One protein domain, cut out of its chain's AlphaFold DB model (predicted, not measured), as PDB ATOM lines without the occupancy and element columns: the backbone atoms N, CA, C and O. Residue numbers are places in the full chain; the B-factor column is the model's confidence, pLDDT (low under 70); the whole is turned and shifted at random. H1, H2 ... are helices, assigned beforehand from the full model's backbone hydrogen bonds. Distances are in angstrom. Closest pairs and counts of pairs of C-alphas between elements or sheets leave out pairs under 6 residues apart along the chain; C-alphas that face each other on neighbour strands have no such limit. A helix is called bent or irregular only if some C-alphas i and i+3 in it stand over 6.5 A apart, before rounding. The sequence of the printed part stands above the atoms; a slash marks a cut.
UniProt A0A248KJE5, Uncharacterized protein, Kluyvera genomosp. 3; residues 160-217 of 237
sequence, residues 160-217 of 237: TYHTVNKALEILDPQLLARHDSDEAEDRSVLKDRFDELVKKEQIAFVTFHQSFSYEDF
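What this domain is: This is residues 160 to 217 of the 237 residues of an uncharacterized protein of Kluyvera genomosp. 3 (UniProt A0A248KJE5). The main picture is a small body of three helices with a long arm leading away from it: the longest helix, H3, is crossed near its middle by H1 at a steep tilt, and the short H2, which follows H1 after a sharp turn, lies close to H3. From the far end of H3 a stretch without a named element, residues 200 to 213, runs out to the tiny helix H4, and residues 209 to 216 stick out from the rest. The printed part has 58 residues with four named helices, in the order H1, H2, H3, H4, and no named strand; the class is all helix. The whole is loose, with a radius of gyration of the C-alphas of 13.5 A, and elongated, its C-alphas spanning 40 by 21 by 16 A, with the arm adding to the length.

Where its parts are: The longest helix is H3, residues 184 to 199, 16 residues and 22.4 A from first to last C-alpha; it begins at C-alpha 184 at (185.485, 228.674, 176.137) and ends at C-alpha 199 at (174.671, 235.368, 194.562). H1, residues 160 to 171, has 12 residues and measures 17.3 A; its first C-alpha, that of Thr 160, is at (172.199, 221.747, 182.172). H1 is neither bent nor irregular, but only just: C-alphas 161 and 164 are 6.3 A apart. H2, residues 173 to 178, has six residues from Pro 173 to Arg 178 and measures 8.7 A. H4, residues 214 to 217, has four residues, measures 5.3 A and ends at C-alpha 217 at (160.171, 223.611, 197.908).

How they stand to each other: H3 and H1 touch, with 7 pairs of C-alphas within 8 A. The closest C-alphas of the two are those of Val 164 and Phe 194, 6.4 A apart. H1 touches H3 with residues 164 to 168 alone, and H3 touches H1 with residues 190 to 194 alone. Their lines stand at a steep tilt of 66 degrees, they run the same way, and their centres are 10.0 A apart. H2 and H3 are close but not clearly touching, with 2 pairs of C-alphas within 8 A; the closest C-alphas are those of Leu 176 and Leu 190, 7.0 A apart. They stand at a shallow tilt of 21 degrees and run opposite ways. H1 and H2 touch, H1 with residues 165 to 169 alone, and the closest C-alphas are those of Leu 168 and Leu 176, 6.2 A apart. Their lines stand at a steep tilt of 64 degrees, and they run opposite ways. H4 is apart from H1, from H2 and from H3. In H3 every O i to N i+4 pair is within hydrogen-bond range, against 5 of 8 pairs in H1 and 1 of 2 in H2; H4 is too short for such a pair, and its one O i to N i+3 pair is within range.

The domain as a whole: The two C-alphas farthest apart are those of Glu 183 and Glu 215, at 40.5 A, while the first and last printed C-alphas, of Thr 160 and Phe 217, are 19.9 A apart. Residues 209 to 216, of which 214 to 216 belong to H4, stand free. The body without them has 50 residues, spans 34 by 19 by 15 A and has a radius of gyration of 10.8 A. The links from H1 to H2, of one residue, and from H2 to H3, of five residues, are tight. The link from H3 to H4, of 14 residues, is long, and its C-alphas lie 7 to 24 A from the mean of the C-alphas. The printed part has no cut. The mean pLDDT of the printed part is 91.4, and no printed residue is under 70.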
ATOM      1  N   THR A 160     171.669 220.958 181.043       89.12
ATOM      2  CA  THR A 160     172.199 221.747 182.172       89.12
ATOM      3  C   THR A 160     173.202 222.813 181.731       89.12
ATOM      4  O   THR A 160     173.360 223.833 182.385       89.12
ATOM      5  N   TYR A 161     173.891 222.602 180.614       89.12
ATOM      6  CA  TYR A 161     174.775 223.610 180.041       89.12
ATOM      7  C   TYR A 161     173.954 224.785 179.476       89.12
ATOM      8  O   TYR A 161     174.235 225.945 179.781       89.12
ATOM      9  N   HIS A 162     172.872 224.510 178.750       91.88
ATOM     10  CA  HIS A 162     172.035 225.542 178.130       91.88
ATOM     11  C   HIS A 162     171.146 226.324 179.113       91.88
ATOM     12  O   HIS A 162     170.676 227.403 178.753       91.88
ATOM     13  N   THR A 163     170.954 225.865 180.360       93.19
ATOM     14  CA  THR A 163     170.185 226.634 181.365       93.19
ATOM     15  C   THR A 163     170.803 227.999 181.657       93.19
ATOM     16  O   THR A 163     170.075 228.945 181.940       93.19
ATOM     17  N   VAL A 164     172.131 228.123 181.554       93.56
ATOM     18  CA  VAL A 164     172.837 229.406 181.702       93.56
ATOM     19  C   VAL A 164     172.365 230.399 180.641       93.56
ATOM     20  O   VAL A 164     171.937 231.496 180.982       93.56
ATOM     21  N   ASN A 165     172.363 229.994 179.369       92.56
ATOM     22  CA  ASN A 165     171.953 230.859 178.264       92.56
ATOM     23  C   ASN A 165     170.477 231.239 178.407       92.56
ATOM     24  O   ASN A 165     170.138 232.402 178.248       92.56
ATOM     25  N   LYS A 166     169.612 230.292 178.798       92.62
ATOM     26  CA  LYS A 166     168.181 230.557 179.015       92.62
ATOM     27  C   LYS A 166     167.913 231.538 180.155       92.62
ATOM     28  O   LYS A 166     167.050 232.397 180.026       92.62
ATOM     29  N   ALA A 167     168.672 231.456 181.245       93.44
ATOM     30  CA  ALA A 167     168.560 232.429 182.326       93.44
ATOM     31  C   ALA A 167     169.030 233.826 181.886       93.44
ATOM     32  O   ALA A 167     168.390 234.825 182.209       93.44
ATOM     33  N   LEU A 168     170.125 233.907 181.124       93.19
ATOM     34  CA  LEU A 168     170.667 235.178 180.636       93.19
ATOM     35  C   LEU A 168     169.857 235.778 179.484       93.19
ATOM     36  O   LEU A 168     169.797 236.994 179.380       93.19
ATOM     37  N   GLU A 169     169.166 234.970 178.684       92.00
ATOM     38  CA  GLU A 169     168.191 235.439 177.690       92.00
ATOM     39  C   GLU A 169     167.121 236.328 178.348       92.00
ATOM     40  O   GLU A 169     166.679 237.312 177.760       92.00
ATOM     41  N   ILE A 170     166.768 236.025 179.602       90.88
ATOM     42  CA  ILE A 170     165.780 236.766 180.395       90.88
ATOM     43  C   ILE A 170     166.438 237.904 181.191       90.88
ATOM     44  O   ILE A 170     165.931 239.025 181.215       90.88
ATOM     45  N   LEU A 171     167.554 237.626 181.874       91.94
ATOM     46  CA  LEU A 171     168.131 238.534 182.878       91.94
ATOM     47  C   LEU A 171     169.235 239.455 182.339       91.94
ATOM     48  O   LEU A 171     169.500 240.500 182.939       91.94
ATOM     49  N   ASP A 172     169.897 239.085 181.241       93.25
ATOM     50  CA  ASP A 172     170.974 239.865 180.618       93.25
ATOM     51  C   ASP A 172     171.140 239.573 179.105       93.25
ATOM     52  O   ASP A 172     172.191 239.091 178.655       93.25
ATOM     53  N   PRO A 173     170.117 239.867 178.278       90.81
ATOM     54  CA  PRO A 173     170.127 239.524 176.852       90.81
ATOM     55  C   PRO A 173     171.243 240.231 176.070       90.81
ATOM     56  O   PRO A 173     171.702 239.735 175.044       90.81
ATOM     57  N   GLN A 174     171.716 241.385 176.553       91.25
ATOM     58  CA  GLN A 174     172.802 242.138 175.920       91.25
ATOM     59  C   GLN A 174     174.171 241.495 176.134       91.25
ATOM     60  O   GLN A 174     175.049 241.642 175.283       91.25
ATOM     61  N   LEU A 175     174.401 240.862 177.288       91.56
ATOM     62  CA  LEU A 175     175.609 240.071 177.506       91.56
ATOM     63  C   LEU A 175     175.571 238.820 176.628       91.56
ATOM     64  O   LEU A 175     176.540 238.563 175.923       91.56
ATOM     65  N   LEU A 176     174.440 238.105 176.623       91.12
ATOM     66  CA  LEU A 176     174.277 236.889 175.831       91.12
ATOM     67  C   LEU A 176     174.527 237.151 174.341       91.12
ATOM     68  O   LEU A 176     175.351 236.479 173.742       91.12
ATOM     69  N   ALA A 177     173.921 238.198 173.771       90.44
ATOM     70  CA  ALA A 177     174.101 238.547 172.358       90.44
ATOM     71  C   ALA A 177     175.545 238.932 171.976       90.44
ATOM     72  O   ALA A 177     175.899 238.883 170.801       90.44
ATOM     73  N   ARG A 178     176.377 239.352 172.941       91.19
ATOM     74  CA  ARG A 178     177.797 239.682 172.717       91.19
ATOM     75  C   ARG A 178     178.729 238.479 172.864       91.19
ATOM     76  O   ARG A 178     179.868 238.583 172.428       91.19
ATOM     77  N   HIS A 179     178.245 237.392 173.461       89.19
ATOM     78  CA  HIS A 179     179.011 236.199 173.821       89.19
ATOM     79  C   HIS A 179     178.237 234.921 173.441       89.19
ATOM     80  O   HIS A 179     178.114 233.999 174.242       89.19
ATOM     81  N   ASP A 180     177.640 234.898 172.243       77.62
ATOM     82  CA  ASP A 180     176.781 233.800 171.757       77.62
ATOM     83  C   ASP A 180     177.565 232.719 170.985       77.62
ATOM     84  O   ASP A 180     176.994 231.945 170.217       77.62
ATOM     85  N   SER A 181     178.894 232.682 171.129       80.31
ATOM     86  CA  SER A 181     179.719 231.621 170.549       80.31
ATOM     87  C   SER A 181     179.904 230.457 171.531       80.31
ATOM     88  O   SER A 181     179.805 230.611 172.748       80.31
ATOM     89  N   ASP A 182     180.221 229.271 171.003       76.19
ATOM     90  CA  ASP A 182     180.583 228.095 171.810       76.19
ATOM     91  C   ASP A 182     182.052 228.127 172.285       76.19
ATOM     92  O   ASP A 182     182.606 227.112 172.722       76.19
ATOM     93  N   GLU A 183     182.717 229.282 172.201       86.81
ATOM     94  CA  GLU A 183     184.093 229.439 172.656       86.81
ATOM     95  C   GLU A 183     184.188 229.408 174.189       86.81
ATOM     96  O   GLU A 183     183.316 229.877 174.925       86.81
ATOM     97  N   ALA A 184     185.289 228.849 174.698       85.81
ATOM     98  CA  ALA A 184     185.485 228.674 176.137       85.81
ATOM     99  C   ALA A 184     185.526 230.009 176.907       85.81
ATOM    100  O   ALA A 184     185.115 230.059 178.068       85.81
ATOM    101  N   GLU A 185     186.014 231.076 176.268       89.50
ATOM    102  CA  GLU A 185     186.098 232.416 176.854       89.50
ATOM    103  C   GLU A 185     184.705 233.030 177.042       89.50
ATOM    104  O   GLU A 185     184.336 233.368 178.170       89.50
ATOM    105  N   ASP A 186     183.892 233.056 175.982       89.50
ATOM    106  CA  ASP A 186     182.490 233.488 176.028       89.50
ATOM    107  C   ASP A 186     181.706 232.702 177.077       89.50
ATOM    108  O   ASP A 186     180.989 233.266 177.912       89.50
ATOM    109  N   ARG A 187     181.914 231.383 177.116       91.06
ATOM    110  CA  ARG A 187     181.244 230.536 178.093       91.06
ATOM    111  C   ARG A 187     181.619 230.878 179.534       91.06
ATOM    112  O   ARG A 187     180.744 230.838 180.405       91.06
ATOM    113  N   SER A 188     182.885 231.199 179.796       93.19
ATOM    114  CA  SER A 188     183.333 231.635 181.122       93.19
ATOM    115  C   SER A 188     182.619 232.918 181.536       93.19
ATOM    116  O   SER A 188     182.071 232.979 182.635       93.19
ATOM    117  N   VAL A 189     182.525 233.898 180.631       95.12
ATOM    118  CA  VAL A 189     181.851 235.184 180.884       95.12
ATOM    119  C   VAL A 189     180.369 234.989 181.215       95.12
ATOM    120  O   VAL A 189     179.868 235.541 182.200       95.12
ATOM    121  N   LEU A 190     179.659 234.166 180.437       95.31
ATOM    122  CA  LEU A 190     178.253 233.850 180.705       95.31
ATOM    123  C   LEU A 190     178.084 233.135 182.055       95.31
ATOM    124  O   LEU A 190     177.158 233.436 182.814       95.31
ATOM    125  N   LYS A 191     178.982 232.204 182.390       94.94
ATOM    126  CA  LYS A 191     178.915 231.471 183.660       94.94
ATOM    127  C   LYS A 191     179.191 232.373 184.862       94.94
ATOM    128  O   LYS A 191     178.469 232.273 185.854       94.94
ATOM    129  N   ASP A 192     180.162 233.274 184.761       96.75
ATOM    130  CA  ASP A 192     180.478 234.241 185.814       96.75
ATOM    131  C   ASP A 192     179.290 235.168 186.082       96.75
ATOM    132  O   ASP A 192     178.921 235.405 187.238       96.75
ATOM    133  N   ARG A 193     178.622 235.632 185.017       96.62
ATOM    134  CA  ARG A 193     177.399 236.428 185.148       96.62
ATOM    135  C   ARG A 193     176.271 235.645 185.811       96.62
ATOM    136  O   ARG A 193     175.588 236.175 186.686       96.62
ATOM    137  N   PHE A 194     176.071 234.396 185.403       96.69
ATOM    138  CA  PHE A 194     175.079 233.519 186.015       96.69
ATOM    139  C   PHE A 194     175.341 233.348 187.518       96.69
ATOM    140  O   PHE A 194     174.424 233.506 188.321       96.69
ATOM    141  N   ASP A 195     176.593 233.119 187.919       96.75
ATOM    142  CA  ASP A 195     176.964 232.960 189.330       96.75
ATOM    143  C   ASP A 195     176.810 234.254 190.137       96.75
ATOM    144  O   ASP A 195     176.455 234.215 191.317       96.75
ATOM    145  N   GLU A 196     177.026 235.416 189.519       97.19
ATOM    146  CA  GLU A 196     176.705 236.712 190.125       97.19
ATOM    147  C   GLU A 196     175.197 236.848 190.395       97.19
ATOM    148  O   GLU A 196     174.804 237.291 191.474       97.19
ATOM    149  N   LEU A 197     174.348 236.446 189.444       96.56
ATOM    150  CA  LEU A 197     172.889 236.498 189.582       96.56
ATOM    151  C   LEU A 197     172.367 235.493 190.619       96.56
ATOM    152  O   LEU A 197     171.430 235.812 191.351       96.56
ATOM    153  N   VAL A 198     173.015 234.331 190.753       95.75
ATOM    154  CA  VAL A 198     172.759 233.381 191.850       95.75
ATOM    155  C   VAL A 198     173.106 234.008 193.202       95.75
ATOM    156  O   VAL A 198     172.303 233.957 194.128       95.75
ATOM    157  N   LYS A 199     174.267 234.668 193.323       95.62
ATOM    158  CA  LYS A 199     174.671 235.368 194.562       95.62
ATOM    159  C   LYS A 199     173.743 236.526 194.933       95.62
ATOM    160  O   LYS A 199     173.660 236.871 196.106       95.62
ATOM    161  N   LYS A 200     173.080 237.134 193.948       95.69
ATOM    162  CA  LYS A 200     172.067 238.186 194.140       95.69
ATOM    163  C   LYS A 200     170.660 237.640 194.384       95.69
ATOM    164  O   LYS A 200     169.727 238.433 194.418       95.69
ATOM    165  N   GLU A 201     170.508 236.321 194.490       95.38
ATOM    166  CA  GLU A 201     169.220 235.645 194.693       95.38
ATOM    167  C   GLU A 201     168.203 235.907 193.564       95.38
ATOM    168  O   GLU A 201     167.003 235.718 193.727       95.38
ATOM    169  N   GLN A 202     168.682 236.298 192.379       94.44
ATOM    170  CA  GLN A 202     167.850 236.474 191.183       94.44
ATOM    171  C   GLN A 202     167.704 235.168 190.386       94.44
ATOM    172  O   GLN A 202     166.837 235.063 189.523       94.44
ATOM    173  N   ILE A 203     168.557 234.178 190.668       95.50
ATOM    174  CA  ILE A 203     168.487 232.815 190.139       95.50
ATOM    175  C   ILE A 203     168.648 231.839 191.306       95.50
ATOM    176  O   ILE A 203     169.656 231.873 192.010       95.50
ATOM    177  N   ALA A 204     167.702 230.916 191.460       94.12
ATOM    178  CA  ALA A 204     167.852 229.751 192.324       94.12
ATOM    179  C   ALA A 204     168.100 228.509 191.461       94.12
ATOM    180  O   ALA A 204     167.339 228.224 190.537       94.12
ATOM    181  N   PHE A 205     169.166 227.760 191.754       92.56
ATOM    182  CA  PHE A 205     169.481 226.514 191.057       92.56
ATOM    183  C   PHE A 205     169.249 225.326 191.989       92.56
ATOM    184  O   PHE A 205     169.927 225.183 193.006       92.56
ATOM    185  N   VAL A 206     168.289 224.471 191.639       92.00
ATOM    186  CA  VAL A 206     167.867 223.320 192.448       92.00
ATOM    187  C   VAL A 206     167.931 222.055 191.600       92.00
ATOM    188  O   VAL A 206     167.662 222.077 190.402       92.00
ATOM    189  N   THR A 207     168.304 220.935 192.220       90.94
ATOM    190  CA  THR A 207     168.259 219.604 191.602       90.94
ATOM    191  C   THR A 207     167.275 218.738 192.373       90.94
ATOM    192  O   THR A 207     167.465 218.513 193.568       90.94
ATOM    193  N   PHE A 208     166.234 218.244 191.704       90.69
ATOM    194  CA  PHE A 208     165.276 217.335 192.328       90.69
ATOM    195  C   PHE A 208     165.861 215.933 192.517       90.69
ATOM    196  O   PHE A 208     166.600 215.417 191.677       90.69
ATOM    197  N   HIS A 209     165.476 215.300 193.620       92.06
ATOM    198  CA  HIS A 209     165.760 213.908 193.950       92.06
ATOM    199  C   HIS A 209     164.487 213.247 194.494       92.06
ATOM    200  O   HIS A 209     163.555 213.935 194.892       92.06
ATOM    201  N   GLN A 210     164.428 211.913 194.533       91.94
ATOM    202  CA  GLN A 210     163.205 211.189 194.927       91.94
ATOM    203  C   GLN A 210     162.708 211.520 196.344       91.94
ATOM    204  O   GLN A 210     161.525 211.386 196.623       91.94
ATOM    205  N   SER A 211     163.601 211.955 197.232       92.69
ATOM    206  CA  SER A 211     163.257 212.400 198.585       92.69
ATOM    207  C   SER A 211     163.008 213.911 198.712       92.69
ATOM    208  O   SER A 211     162.975 214.404 199.832       92.69
ATOM    209  N   PHE A 212     162.919 214.657 197.605       89.69
ATOM    210  CA  PHE A 212     162.662 216.101 197.613       89.69
ATOM    211  C   PHE A 212     161.156 216.332 197.777       89.69
ATOM    212  O   PHE A 212     160.381 215.872 196.934       89.69
ATOM    213  N   SER A 213     160.735 216.985 198.863       87.81
ATOM    214  CA  SER A 213     159.317 217.084 199.225       87.81
ATOM    215  C   SER A 213     158.721 218.480 199.006       87.81
ATOM    216  O   SER A 213     159.425 219.447 198.708       87.81
ATOM    217  N   TYR A 214     157.397 218.591 199.157       87.69
ATOM    218  CA  TYR A 214     156.684 219.872 199.111       87.69
ATOM    219  C   TYR A 214     157.206 220.840 200.180       87.69
ATOM    220  O   TYR A 214     157.410 222.023 199.910       87.69
ATOM    221  N   GLU A 215     157.490 220.314 201.370       87.75
ATOM    222  CA  GLU A 215     157.988 221.063 202.522       87.75
ATOM    223  C   GLU A 215     159.380 221.664 202.298       87.75
ATOM    224  O   GLU A 215     159.756 222.626 202.971       87.75
ATOM    225  N   ASP A 216     160.145 221.108 201.355       82.88
ATOM    226  CA  ASP A 216     161.454 221.621 200.959       82.88
ATOM    227  C   ASP A 216     161.370 222.710 199.880       82.88
ATOM    228  O   ASP A 216     162.293 223.520 199.779       82.88
ATOM    229  N   PHE A 217     160.294 222.738 199.083       85.88
ATOM    230  CA  PHE A 217     160.171 223.611 197.908       85.88
ATOM    231  C   PHE A 217     159.208 224.786 198.088       85.88
ATOM    232  O   PHE A 217     159.483 225.874 197.589       85.88
TER     233      PHE A 217